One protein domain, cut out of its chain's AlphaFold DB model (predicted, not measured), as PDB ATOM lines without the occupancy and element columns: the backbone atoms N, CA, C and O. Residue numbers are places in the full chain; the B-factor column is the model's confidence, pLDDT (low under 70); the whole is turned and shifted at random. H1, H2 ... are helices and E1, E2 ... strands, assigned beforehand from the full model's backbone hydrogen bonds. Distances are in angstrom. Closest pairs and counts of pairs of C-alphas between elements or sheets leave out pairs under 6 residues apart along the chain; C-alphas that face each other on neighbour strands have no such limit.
ATOM      1  N   ASP A 770     -44.449   8.622  34.118       94.50
ATOM      2  CA  ASP A 770     -43.182   9.366  34.141       94.50
ATOM      3  C   ASP A 770     -43.024  10.324  32.937       94.50
ATOM      4  O   ASP A 770     -42.303  11.311  33.002       94.50
ATOM      5  N   SER A 771     -43.759  10.079  31.842       93.94
ATOM      6  CA  SER A 771     -43.748  10.916  30.627       93.94
ATOM      7  C   SER A 771     -44.787  12.050  30.628       93.94
ATOM      8  O   SER A 771     -44.509  13.130  30.112       93.94
ATOM      9  N   CYS A 772     -45.992  11.826  31.170       95.25
ATOM     10  CA  CYS A 772     -47.093  12.803  31.092       95.25
ATOM     11  C   CYS A 772     -47.628  13.277  32.454       95.25
ATOM     12  O   CYS A 772     -48.539  14.103  32.489       95.25
ATOM     13  N   HIS A 773     -47.105  12.732  33.556       95.00
ATOM     14  CA  HIS A 773     -47.443  13.032  34.954       95.00
ATOM     15  C   HIS A 773     -48.940  12.954  35.309       95.00
ATOM     16  O   HIS A 773     -49.387  13.509  36.310       95.00
ATOM     17  N   ASN A 774     -49.722  12.223  34.512       95.00
ATOM     18  CA  ASN A 774     -51.090  11.844  34.847       95.00
ATOM     19  C   ASN A 774     -51.111  10.447  35.474       95.00
ATOM     20  O   ASN A 774     -50.269   9.606  35.160       95.00
ATOM     21  N   GLY A 775     -52.107  10.199  36.322       94.81
ATOM     22  CA  GLY A 775     -52.378   8.875  36.878       94.81
ATOM     23  C   GLY A 775     -52.628   7.809  35.813       94.81
ATOM     24  O   GLY A 775     -53.142   8.104  34.728       94.81
ATOM     25  N   ILE A 776     -52.246   6.574  36.123       94.94
ATOM     26  CA  ILE A 776     -52.464   5.405  35.277       94.94
ATOM     27  C   ILE A 776     -53.520   4.509  35.928       94.94
ATOM     28  O   ILE A 776     -53.317   4.009  37.031       94.94
ATOM     29  N   GLU A 777     -54.630   4.294  35.222       93.19
ATOM     30  CA  GLU A 777     -55.638   3.274  35.525       93.19
ATOM     31  C   GLU A 777     -55.539   2.171  34.454       93.19
ATOM     32  O   GLU A 777     -55.490   2.478  33.259       93.19
ATOM     33  N   GLY A 778     -55.536   0.893  34.845       92.62
ATOM     34  CA  GLY A 778     -55.472  -0.237  33.913       92.62
ATOM     35  C   GLY A 778     -54.061  -0.594  33.430       92.62
ATOM     36  O   GLY A 778     -53.108  -0.596  34.207       92.62
ATOM     37  N   GLU A 779     -53.930  -0.981  32.158       94.12
ATOM     38  CA  GLU A 779     -52.675  -1.500  31.596       94.12
ATOM     39  C   GLU A 779     -51.591  -0.417  31.471       94.12
ATOM     40  O   GLU A 779     -51.777   0.623  30.831       94.12
ATOM     41  N   CYS A 780     -50.425  -0.690  32.055       95.06
ATOM     42  CA  CYS A 780     -49.258   0.178  32.030       95.06
ATOM     43  C   CYS A 780     -47.983  -0.597  31.692       95.06
ATOM     44  O   CYS A 780     -47.907  -1.816  31.849       95.06
ATOM     45  N   ILE A 781     -46.960   0.136  31.265       95.25
ATOM     46  CA  ILE A 781     -45.595  -0.364  31.109       95.25
ATOM     47  C   ILE A 781     -44.805   0.063  32.342       95.25
ATOM     48  O   ILE A 781     -44.897   1.218  32.750       95.25
ATOM     49  N   GLU A 782     -44.030  -0.838  32.928       95.31
ATOM     50  CA  GLU A 782     -43.103  -0.542  34.022       95.31
ATOM     51  C   GLU A 782     -41.697  -1.053  33.680       95.31
ATOM     52  O   GLU A 782     -41.567  -2.078  33.006       95.31
ATOM     53  N   ASN A 783     -40.651  -0.355  34.133       94.44
ATOM     54  CA  ASN A 783     -39.258  -0.787  33.974       94.44
ATOM     55  C   ASN A 783     -38.632  -1.338  35.273       94.44
ATOM     56  O   ASN A 783     -39.238  -1.372  36.340       94.44
ATOM     57  N   GLU A 784     -37.361  -1.725  35.178       93.12
ATOM     58  CA  GLU A 784     -36.538  -2.252  36.279       93.12
ATOM     59  C   GLU A 784     -36.251  -1.245  37.424       93.12
ATOM     60  O   GLU A 784     -35.628  -1.625  38.411       93.12
ATOM     61  N   LEU A 785     -36.696   0.015  37.314       92.25
ATOM     62  CA  LEU A 785     -36.616   1.059  38.352       92.25
ATOM     63  C   LEU A 785     -37.999   1.472  38.898       92.25
ATOM     64  O   LEU A 785     -38.130   2.551  39.470       92.25
ATOM     65  N   GLU A 786     -39.037   0.659  38.677       92.19
ATOM     66  CA  GLU A 786     -40.430   0.916  39.090       92.19
ATOM     67  C   GLU A 786     -41.074   2.182  38.474       92.19
ATOM     68  O   GLU A 786     -42.211   2.524  38.806       92.19
ATOM     69  N   GLN A 787     -40.400   2.836  37.517       93.62
ATOM     70  CA  GLN A 787     -40.969   3.912  36.698       93.62
ATOM     71  C   GLN A 787     -42.084   3.335  35.816       93.62
ATOM     72  O   GLN A 787     -41.912   2.264  35.227       93.62
ATOM     73  N   LYS A 788     -43.213   4.048  35.705       95.19
ATOM     74  CA  LYS A 788     -44.411   3.592  34.985       95.19
ATOM     75  C   LYS A 788     -44.791   4.545  33.852       95.19
ATOM     76  O   LYS A 788     -44.635   5.758  33.964       95.19
ATOM     77  N   TRP A 789     -45.373   3.999  32.789       96.19
ATOM     78  CA  TRP A 789     -45.907   4.735  31.642       96.19
ATOM     79  C   TRP A 789     -47.263   4.169  31.212       96.19
ATOM     80  O   TRP A 789     -47.475   2.956  31.244       96.19
ATOM     81  N   HIS A 790     -48.169   5.019  30.719       95.94
ATOM     82  CA  HIS A 790     -49.262   4.537  29.862       95.94
ATOM     83  C   HIS A 790     -48.672   3.893  28.597       95.94
ATOM     84  O   HIS A 790     -47.641   4.356  28.106       95.94
ATOM     85  N   LEU A 791     -49.358   2.904  28.012       93.44
ATOM     86  CA  LEU A 791     -48.911   2.199  26.793       93.44
ATOM     87  C   LEU A 791     -48.519   3.146  25.633       93.44
ATOM     88  O   LEU A 791     -47.616   2.849  24.858       93.44
ATOM     89  N   ASN A 792     -49.177   4.307  25.544       94.44
ATOM     90  CA  ASN A 792     -48.954   5.312  24.499       94.44
ATOM     91  C   ASN A 792     -47.917   6.395  24.869       94.44
ATOM     92  O   ASN A 792     -47.639   7.266  24.049       94.44
ATOM     93  N   CYS A 793     -47.391   6.392  26.099       95.75
ATOM     94  CA  CYS A 793     -46.499   7.436  26.625       95.75
ATOM     95  C   CYS A 793     -45.022   7.020  26.688       95.75
ATOM     96  O   CYS A 793     -44.167   7.881  26.873       95.75
ATOM     97  N   LEU A 794     -44.704   5.733  26.521       95.81
ATOM     98  CA  LEU A 794     -43.335   5.287  26.269       95.81
ATOM     99  C   LEU A 794     -43.110   5.251  24.751       95.81
ATOM    100  O   LEU A 794     -43.591   4.349  24.067       95.81
ATOM    101  N   THR A 795     -42.414   6.248  24.207       96.12
ATOM    102  CA  THR A 795     -42.171   6.393  22.763       96.12
ATOM    103  C   THR A 795     -40.682   6.507  22.446       96.12
ATOM    104  O   THR A 795     -39.885   6.968  23.259       96.12
ATOM    105  N   CYS A 796     -40.294   6.075  21.245       95.94
ATOM    106  CA  CYS A 796     -38.944   6.277  20.729       95.94
ATOM    107  C   CYS A 796     -38.758   7.725  20.259       95.94
ATOM    108  O   CYS A 796     -39.496   8.188  19.396       95.94
ATOM    109  N   GLU A 797     -37.722   8.416  20.725       93.94
ATOM    110  CA  GLU A 797     -37.457   9.822  20.392       93.94
ATOM    111  C   GLU A 797     -37.092  10.048  18.907       93.94
ATOM    112  O   GLU A 797     -37.193  11.161  18.393       93.94
ATOM    113  N   LYS A 798     -36.705   8.984  18.185       92.75
ATOM    114  CA  LYS A 798     -36.351   9.021  16.755       92.75
ATOM    115  C   LYS A 798     -37.544   8.745  15.833       92.75
ATOM    116  O   LYS A 798     -37.906   9.613  15.040       92.75
ATOM    117  N   CYS A 799     -38.175   7.572  15.918       94.62
ATOM    118  CA  CYS A 799     -39.338   7.241  15.078       94.62
ATOM    119  C   CYS A 799     -40.699   7.677  15.653       94.62
ATOM    120  O   CYS A 799     -41.702   7.579  14.949       94.62
ATOM    121  N   ASN A 800     -40.758   8.163  16.898       94.38
ATOM    122  CA  ASN A 800     -41.982   8.543  17.626       94.38
ATOM    123  C   ASN A 800     -43.012   7.407  17.801       94.38
ATOM    124  O   ASN A 800     -44.155   7.648  18.188       94.38
ATOM    125  N   TYR A 801     -42.607   6.157  17.557       94.88
ATOM    126  CA  TYR A 801     -43.445   4.976  17.745       94.88
ATOM    127  C   TYR A 801     -43.499   4.547  19.220       94.88
ATOM    128  O   TYR A 801     -42.517   4.686  19.953       94.88
ATOM    129  N   THR A 802     -44.643   4.010  19.643       94.62
ATOM    130  CA  THR A 802     -44.895   3.489  20.997       94.62
ATOM    131  C   THR A 802     -44.125   2.194  21.240       94.62
ATOM    132  O   THR A 802     -44.236   1.252  20.456       94.62
ATOM    133  N   ILE A 803     -43.366   2.117  22.332       94.00
ATOM    134  CA  ILE A 803     -42.546   0.952  22.674       94.00
ATOM    135  C   ILE A 803     -43.301   0.093  23.692       94.00
ATOM    136  O   ILE A 803     -43.489   0.512  24.826       94.00
ATOM    137  N   SER A 804     -43.707  -1.118  23.301       88.38
ATOM    138  CA  SER A 804     -44.382  -2.092  24.179       88.38
ATOM    139  C   SER A 804     -43.436  -3.059  24.904       88.38
ATOM    140  O   SER A 804     -43.870  -3.784  25.796       88.38
ATOM    141  N   ASN A 805     -42.170  -3.111  24.479       88.62
ATOM    142  CA  ASN A 805     -41.176  -4.116  24.861       88.62
ATOM    143  C   ASN A 805     -39.946  -3.426  25.490       88.62
ATOM    144  O   ASN A 805     -40.014  -2.257  25.878       88.62
ATOM    145  N   ASP A 806     -38.819  -4.134  25.598       94.19
ATOM    146  CA  ASP A 806     -37.531  -3.549  25.983       94.19
ATOM    147  C   ASP A 806     -37.201  -2.277  25.171       94.19
ATOM    148  O   ASP A 806     -37.461  -2.197  23.965       94.19
ATOM    149  N   TYR A 807     -36.542  -1.317  25.819       95.44
ATOM    150  CA  TYR A 807     -36.034  -0.099  25.188       95.44
ATOM    151  C   TYR A 807     -34.559   0.128  25.526       95.44
ATOM    152  O   TYR A 807     -33.963  -0.562  26.357       95.44
ATOM    153  N   TYR A 808     -33.955   1.109  24.867       95.94
ATOM    154  CA  TYR A 808     -32.580   1.523  25.112       95.94
ATOM    155  C   TYR A 808     -32.558   2.993  25.509       95.94
ATOM    156  O   TYR A 808     -33.198   3.829  24.873       95.94
ATOM    157  N   LEU A 809     -31.786   3.305  26.545       95.38
ATOM    158  CA  LEU A 809     -31.354   4.655  26.860       95.38
ATOM    159  C   LEU A 809     -30.002   4.880  26.184       95.38
ATOM    160  O   LEU A 809     -29.034   4.182  26.487       95.38
ATOM    161  N   ILE A 810     -29.930   5.855  25.281       94.50
ATOM    162  CA  ILE A 810     -28.666   6.360  24.735       94.50
ATOM    163  C   ILE A 810     -28.575   7.821  25.161       94.50
ATOM    164  O   ILE A 810     -29.446   8.607  24.810       94.50
ATOM    165  N   ASN A 811     -27.570   8.187  25.959       92.69
ATOM    166  CA  ASN A 811     -27.451   9.528  26.555       92.69
ATOM    167  C   ASN A 811     -28.704   9.976  27.342       92.69
ATOM    168  O   ASN A 811     -29.055  11.149  27.342       92.69
ATOM    169  N   ASN A 812     -29.381   9.030  28.004       91.75
ATOM    170  CA  ASN A 812     -30.689   9.177  28.666       91.75
ATOM    171  C   ASN A 812     -31.896   9.431  27.731       91.75
ATOM    172  O   ASN A 812     -33.021   9.481  28.223       91.75
ATOM    173  N   HIS A 813     -31.703   9.508  26.412       93.00
ATOM    174  CA  HIS A 813     -32.781   9.573  25.419       93.00
ATOM    175  C   HIS A 813     -33.339   8.171  25.120       93.00
ATOM    176  O   HIS A 813     -32.580   7.198  25.055       93.00
ATOM    177  N   ILE A 814     -34.662   8.055  24.958       94.81
ATOM    178  CA  ILE A 814     -35.367   6.766  24.827       94.81
ATOM    179  C   ILE A 814     -35.449   6.347  23.357       94.81
ATOM    180  O   ILE A 814     -36.021   7.052  22.528       94.81
ATOM    181  N   TYR A 815     -34.947   5.152  23.040       95.50
ATOM    182  CA  TYR A 815     -34.997   4.569  21.700       95.50
ATOM    183  C   TYR A 815     -35.585   3.151  21.706       95.50
ATOM    184  O   TYR A 815     -35.321   2.351  22.608       95.50
ATOM    185  N   CYS A 816     -36.364   2.818  20.671       95.75
ATOM    186  CA  CYS A 816     -36.777   1.438  20.407       95.75
ATOM    187  C   CYS A 816     -35.578   0.593  19.944       95.75
ATOM    188  O   CYS A 816     -34.565   1.130  19.497       95.75
ATOM    189  N   GLU A 817     -35.697  -0.735  20.020       94.50
ATOM    190  CA  GLU A 817     -34.601  -1.656  19.685       94.50
ATOM    191  C   GLU A 817     -34.071  -1.476  18.249       94.50
ATOM    192  O   GLU A 817     -32.857  -1.464  18.049       94.50
ATOM    193  N   GLU A 818     -34.938  -1.237  17.259       94.25
ATOM    194  CA  GLU A 818     -34.510  -0.991  15.874       94.25
ATOM    195  C   GLU A 818     -33.724   0.324  15.720       94.25
ATOM    196  O   GLU A 818     -32.657   0.344  15.097       94.25
ATOM    197  N   ASP A 819     -34.207   1.429  16.295       94.62
ATOM    198  CA  ASP A 819     -33.500   2.711  16.226       94.62
ATOM    199  C   ASP A 819     -32.176   2.656  16.990       94.62
ATOM    200  O   ASP A 819     -31.151   3.085  16.456       94.62
ATOM    201  N   ALA A 820     -32.174   2.065  18.187       94.75
ATOM    202  CA  ALA A 820     -30.981   1.879  19.002       94.75
ATOM    203  C   ALA A 820     -29.920   1.044  18.274       94.75
ATOM    204  O   ALA A 820     -28.766   1.459  18.192       94.75
ATOM    205  N   MET A 821     -30.299  -0.082  17.661       93.75
ATOM    206  CA  MET A 821     -29.379  -0.902  16.865       93.75
ATOM    207  C   MET A 821     -28.849  -0.152  15.638       93.75
ATOM    208  O   MET A 821     -27.671  -0.280  15.304       93.75
ATOM    209  N   ASN A 822     -29.666   0.665  14.970       93.75
ATOM    210  CA  ASN A 822     -29.193   1.498  13.861       93.75
ATOM    211  C   ASN A 822     -28.191   2.573  14.320       93.75
ATOM    212  O   ASN A 822     -27.219   2.841  13.612       93.75
ATOM    213  N   ILE A 823     -28.391   3.157  15.503       93.25
ATOM    214  CA  ILE A 823     -27.478   4.129  16.121       93.25
ATOM    215  C   ILE A 823     -26.163   3.450  16.548       93.25
ATOM    216  O   ILE A 823     -25.085   3.926  16.197       93.25
ATOM    217  N   ILE A 824     -26.233   2.292  17.214       91.88
ATOM    218  CA  ILE A 824     -25.064   1.506  17.656       91.88
ATOM    219  C   ILE A 824     -24.187   1.086  16.467       91.88
ATOM    220  O   ILE A 824     -22.966   1.210  16.527       91.88
ATOM    221  N   HIS A 825     -24.792   0.674  15.349       91.94
ATOM    222  CA  HIS A 825     -24.065   0.360  14.113       91.94
ATOM    223  C   HIS A 825     -23.631   1.600  13.298       91.94
ATOM    224  O   HIS A 825     -23.149   1.448  12.175       91.94
ATOM    225  N   GLY A 826     -23.815   2.820  13.820       89.12
ATOM    226  CA  GLY A 826     -23.411   4.078  13.181       89.12
ATOM    227  C   GLY A 826     -24.178   4.444  11.908       89.12
ATOM    228  O   GLY A 826     -23.689   5.236  11.104       89.12
ATOM    229  N   ARG A 827     -25.364   3.855  11.707       88.81
ATOM    230  CA  ARG A 827     -26.249   4.067  10.545       88.81
ATOM    231  C   ARG A 827     -27.372   5.070  10.821       88.81
ATOM    232  O   ARG A 827     -28.011   5.534   9.882       88.81
ATOM    233  N   GLY A 828     -27.636   5.379  12.090       86.44
ATOM    234  CA  GLY A 828     -28.644   6.341  12.529       86.44
ATOM    235  C   GLY A 828     -28.038   7.587  13.174       86.44
ATOM    236  O   GLY A 828     -26.967   7.528  13.772       86.44
ATOM    237  N   SER A 829     -28.759   8.705  13.088       88.81
ATOM    238  CA  SER A 829     -28.525   9.876  13.940       88.81
ATOM    239  C   SER A 829     -29.168   9.690  15.319       88.81
ATOM    240  O   SER A 829     -30.160   8.967  15.436       88.81
ATOM    241  N   TYR A 830     -28.629  10.358  16.338       89.88
ATOM    242  CA  TYR A 830     -29.056  10.277  17.741       89.88
ATOM    243  C   TYR A 830     -28.773  11.584  18.483       89.88
ATOM    244  O   TYR A 830     -27.994  12.411  18.010       89.88
ATOM    245  N   ASN A 831     -29.374  11.763  19.657       88.75
ATOM    246  CA  ASN A 831     -29.145  12.951  20.473       88.75
ATOM    247  C   ASN A 831     -27.898  12.756  21.351       88.75
ATOM    248  O   ASN A 831     -27.744  11.769  22.077       88.75
ATOM    249  N   GLY A 832     -26.948  13.679  21.214       84.75
ATOM    250  CA  GLY A 832     -25.740  13.728  22.026       84.75
ATOM    251  C   GLY A 832     -26.029  14.156  23.463       84.75
ATOM    252  O   GLY A 832     -27.046  14.784  23.741       84.75
ATOM    253  N   LEU A 833     -25.085  13.887  24.369       83.38
ATOM    254  CA  LEU A 833     -25.106  14.385  25.755       83.38
ATOM    255  C   LEU A 833     -25.233  15.925  25.853       83.38
ATOM    256  O   LEU A 833     -25.618  16.467  26.883       83.38
ATOM    257  N   ASP A 834     -24.879  16.620  24.772       85.88
ATOM    258  CA  ASP A 834     -24.950  18.061  24.549       85.88
ATOM    259  C   ASP A 834     -26.261  18.531  23.876       85.88
ATOM    260  O   ASP A 834     -26.384  19.701  23.518       85.88
ATOM    261  N   GLY A 835     -27.234  17.635  23.674       81.38
ATOM    262  CA  GLY A 835     -28.530  17.911  23.039       81.38
ATOM    263  C   GLY A 835     -28.480  18.110  21.519       81.38
ATOM    264  O   GLY A 835     -29.526  18.238  20.883       81.38
ATOM    265  N   ASN A 836     -27.290  18.122  20.909       86.44
ATOM    266  CA  ASN A 836     -27.137  18.214  19.459       86.44
ATOM    267  C   ASN A 836     -27.372  16.859  18.783       86.44
ATOM    268  O   ASN A 836     -26.977  15.808  19.292       86.44
ATOM    269  N   LEU A 837     -27.955  16.894  17.583       86.12
ATOM    270  CA  LEU A 837     -28.138  15.708  16.750       86.12
ATOM    271  C   LEU A 837     -26.786  15.255  16.173       86.12
ATOM    272  O   LEU A 837     -26.261  15.856  15.233       86.12
ATOM    273  N   LYS A 838     -26.230  14.178  16.727       86.56
ATOM    274  CA  LYS A 838     -25.027  13.499  16.236       86.56
ATOM    275  C   LYS A 838     -25.385  12.513  15.124       86.56
ATOM    276  O   LYS A 838     -26.490  11.971  15.086       86.56
ATOM    277  N   SER A 839     -24.436  12.242  14.232       82.69
ATOM    278  CA  SER A 839     -24.554  11.233  13.175       82.69
ATOM    279  C   SER A 839     -23.226  10.497  12.967       82.69
ATOM    280  O   SER A 839     -22.151  11.043  13.220       82.69
ATOM    281  N   GLY A 840     -23.310   9.235  12.542       77.38
ATOM    282  CA  GLY A 840     -22.201   8.280  12.618       77.38
ATOM    283  C   GLY A 840     -22.273   7.428  13.890       77.38
ATOM    284  O   GLY A 840     -23.301   7.389  14.561       77.38
ATOM    285  N   GLY A 841     -21.194   6.703  14.198       81.06
ATOM    286  CA  GLY A 841     -21.132   5.808  15.360       81.06
ATOM    287  C   GLY A 841     -21.262   6.517  16.713       81.06
ATOM    288  O   GLY A 841     -21.046   7.726  16.838       81.06
ATOM    289  N   LEU A 842     -21.583   5.733  17.742       86.38
ATOM    290  CA  LEU A 842     -21.511   6.175  19.135       86.38
ATOM    291  C   LEU A 842     -20.051   6.402  19.542       86.38
ATOM    292  O   LEU A 842     -19.174   5.602  19.206       86.38
ATOM    293  N   SER A 843     -19.785   7.501  20.247       87.94
ATOM    294  CA  SER A 843     -18.452   7.803  20.766       87.94
ATOM    295  C   SER A 843     -18.209   7.093  22.099       87.94
ATOM    296  O   SER A 843     -19.139   6.670  22.779       87.94
ATOM    297  N   THR A 844     -16.951   7.038  22.539       87.44
ATOM    298  CA  THR A 844     -16.558   6.477  23.848       87.44
ATOM    299  C   THR A 844     -17.106   7.253  25.054       87.44
ATOM    300  O   THR A 844     -16.946   6.805  26.186       87.44
ATOM    301  N   VAL A 845     -17.740   8.409  24.823       89.44
ATOM    302  CA  VAL A 845     -18.413   9.236  25.838       89.44
ATOM    303  C   VAL A 845     -19.933   9.053  25.874       89.44
ATOM    304  O   VAL A 845     -20.569   9.541  26.805       89.44
ATOM    305  N   ASP A 846     -20.531   8.404  24.870       91.56
ATOM    306  CA  ASP A 846     -21.985   8.257  24.773       91.56
ATOM    307  C   ASP A 846     -22.438   7.018  25.573       91.56
ATOM    308  O   ASP A 846     -21.986   5.898  25.323       91.56
ATOM    309  N   LYS A 847     -23.315   7.204  26.570       93.44
ATOM    310  CA  LYS A 847     -23.741   6.116  27.471       93.44
ATOM    311  C   LYS A 847     -24.883   5.321  26.840       93.44
ATOM    312  O   LYS A 847     -25.891   5.912  26.465       93.44
ATOM    313  N   ILE A 848     -24.756   3.995  26.802       94.12
ATOM    314  CA  ILE A 848     -25.762   3.056  26.280       94.12
ATOM    315  C   ILE A 848     -26.230   2.148  27.417       94.12
ATOM    316  O   ILE A 848     -25.405   1.571  28.123       94.12
ATOM    317  N   GLU A 849     -27.538   1.982  27.579       94.62
ATOM    318  CA  GLU A 849     -28.123   1.131  28.615       94.62
ATOM    319  C   GLU A 849     -29.427   0.504  28.105       94.62
ATOM    320  O   GLU A 849     -30.378   1.218  27.792       94.62
ATOM    321  N   LYS A 850     -29.488  -0.830  27.995       94.88
ATOM    322  CA  LYS A 850     -30.751  -1.523  27.700       94.88
ATOM    323  C   LYS A 850     -31.585  -1.597  28.979       94.88
ATOM    324  O   LYS A 850     -31.053  -1.972  30.020       94.88
ATOM    325  N   ARG A 851     -32.876  -1.280  28.886       94.75
ATOM    326  CA  ARG A 851     -33.859  -1.419  29.965       94.75
ATOM    327  C   ARG A 851     -34.937  -2.401  29.552       94.75
ATOM    328  O   ARG A 851     -35.509  -2.279  28.466       94.75
ATOM    329  N   ARG A 852     -35.229  -3.356  30.430       94.44
ATOM    330  CA  ARG A 852     -36.384  -4.233  30.248       94.44
ATOM    331  C   ARG A 852     -37.652  -3.542  30.701       94.44
ATOM    332  O   ARG A 852     -37.634  -2.682  31.585       94.44
ATOM    333  N   THR A 853     -38.755  -3.967  30.109       94.00
ATOM    334  CA  THR A 853     -40.091  -3.562  30.530       94.00
ATOM    335  C   THR A 853     -40.962  -4.769  30.822       94.00
ATOM    336  O   THR A 853     -40.720  -5.886  30.358       94.00
ATOM    337  N   ARG A 854     -42.007  -4.536  31.610       93.19
ATOM    338  CA  ARG A 854     -43.124  -5.454  31.786       93.19
ATOM    339  C   ARG A 854     -44.428  -4.689  31.631       93.19
ATOM    340  O   ARG A 854     -44.563  -3.588  32.161       93.19
ATOM    341  N   VAL A 855     -45.392  -5.287  30.938       92.88
ATOM    342  CA  VAL A 855     -46.781  -4.819  30.990       92.88
ATOM    343  C   VAL A 855     -47.406  -5.357  32.274       92.88
ATOM    344  O   VAL A 855     -47.283  -6.546  32.578       92.88
ATOM    345  N   LEU A 856     -48.054  -4.485  33.041       92.12
ATOM    346  CA  LEU A 856     -48.798  -4.836  34.251       92.12
ATOM    347  C   LEU A 856     -50.115  -4.058  34.315       92.12
ATOM    348  O   LEU A 856     -50.322  -3.111  33.561       92.12
ATOM    349  N   PHE A 857     -51.015  -4.468  35.207       91.88
ATOM    350  CA  PHE A 857     -52.311  -3.820  35.401       91.88
ATOM    351  C   PHE A 857     -52.343  -3.089  36.750       91.88
ATOM    352  O   PHE A 857     -51.964  -3.668  37.769       91.88
ATOM    353  N   VAL A 858     -52.804  -1.839  36.745       87.88
ATOM    354  CA  VAL A 858     -53.061  -1.009  37.929       87.88
ATOM    355  C   VAL A 858     -54.574  -0.976  38.192       87.88
ATOM    356  O   VAL A 858     -55.343  -0.646  37.287       87.88
ATOM    357  N   ASP A 859     -54.986  -1.357  39.406       73.06
ATOM    358  CA  ASP A 859     -56.387  -1.378  39.889       73.06
ATOM    359  C   ASP A 859     -56.917   0.015  40.302       73.06
ATOM    360  O   ASP A 859     -56.113   0.825  40.818       73.06
TER     361      ASP A 859
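AT A GLANCE: This is residues 770 to 859 of the 859 residues of the protein "LIM zinc-binding domain-containing protein" of Hyphopichia burtonii NRRL Y-1933 (UniProt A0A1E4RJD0). This rod of little regular structure holds two antiparallel sheets end to end, E2-E1-E6 and E4-E3-E5, E5 running on into E6. H1 covers one face of the second. The 90 printed residues are compact, mixed, radius of gyration of the C-alphas 13.8 A, spans 45 by 21 by 20 A.

IN THESE COORDINATES: E1, residues 778 to 783, 16.2 A, begins at C-alpha (-55.472, -0.237, 33.913); E6, 853 to 858, ends at (-53.061, -1.009, 37.929). E2 is 788 to 790, E3 807 to 810, E4 813 to 816, H1 817 to 824, E5 848 to 851.

HOW THE PARTS SIT: Neighbours E1 and E6 have N 780 and O 856 2.9 A apart; E3 and E5, N 809 and O 849 2.8 A. E1-E2 and E3-E4 are hairpins. H1, its O i to N i+4 pairs within hydrogen-bond range, is on E3's sheet, over E3, height 8.7 A. E4-H1-E5 is a split strand-helix-strand unit, E3 between its strands, crossover right-handed.

THE WHOLE: Links E2 to E3 and H1 to E5 are long; no printed residue is under pLDDT 70.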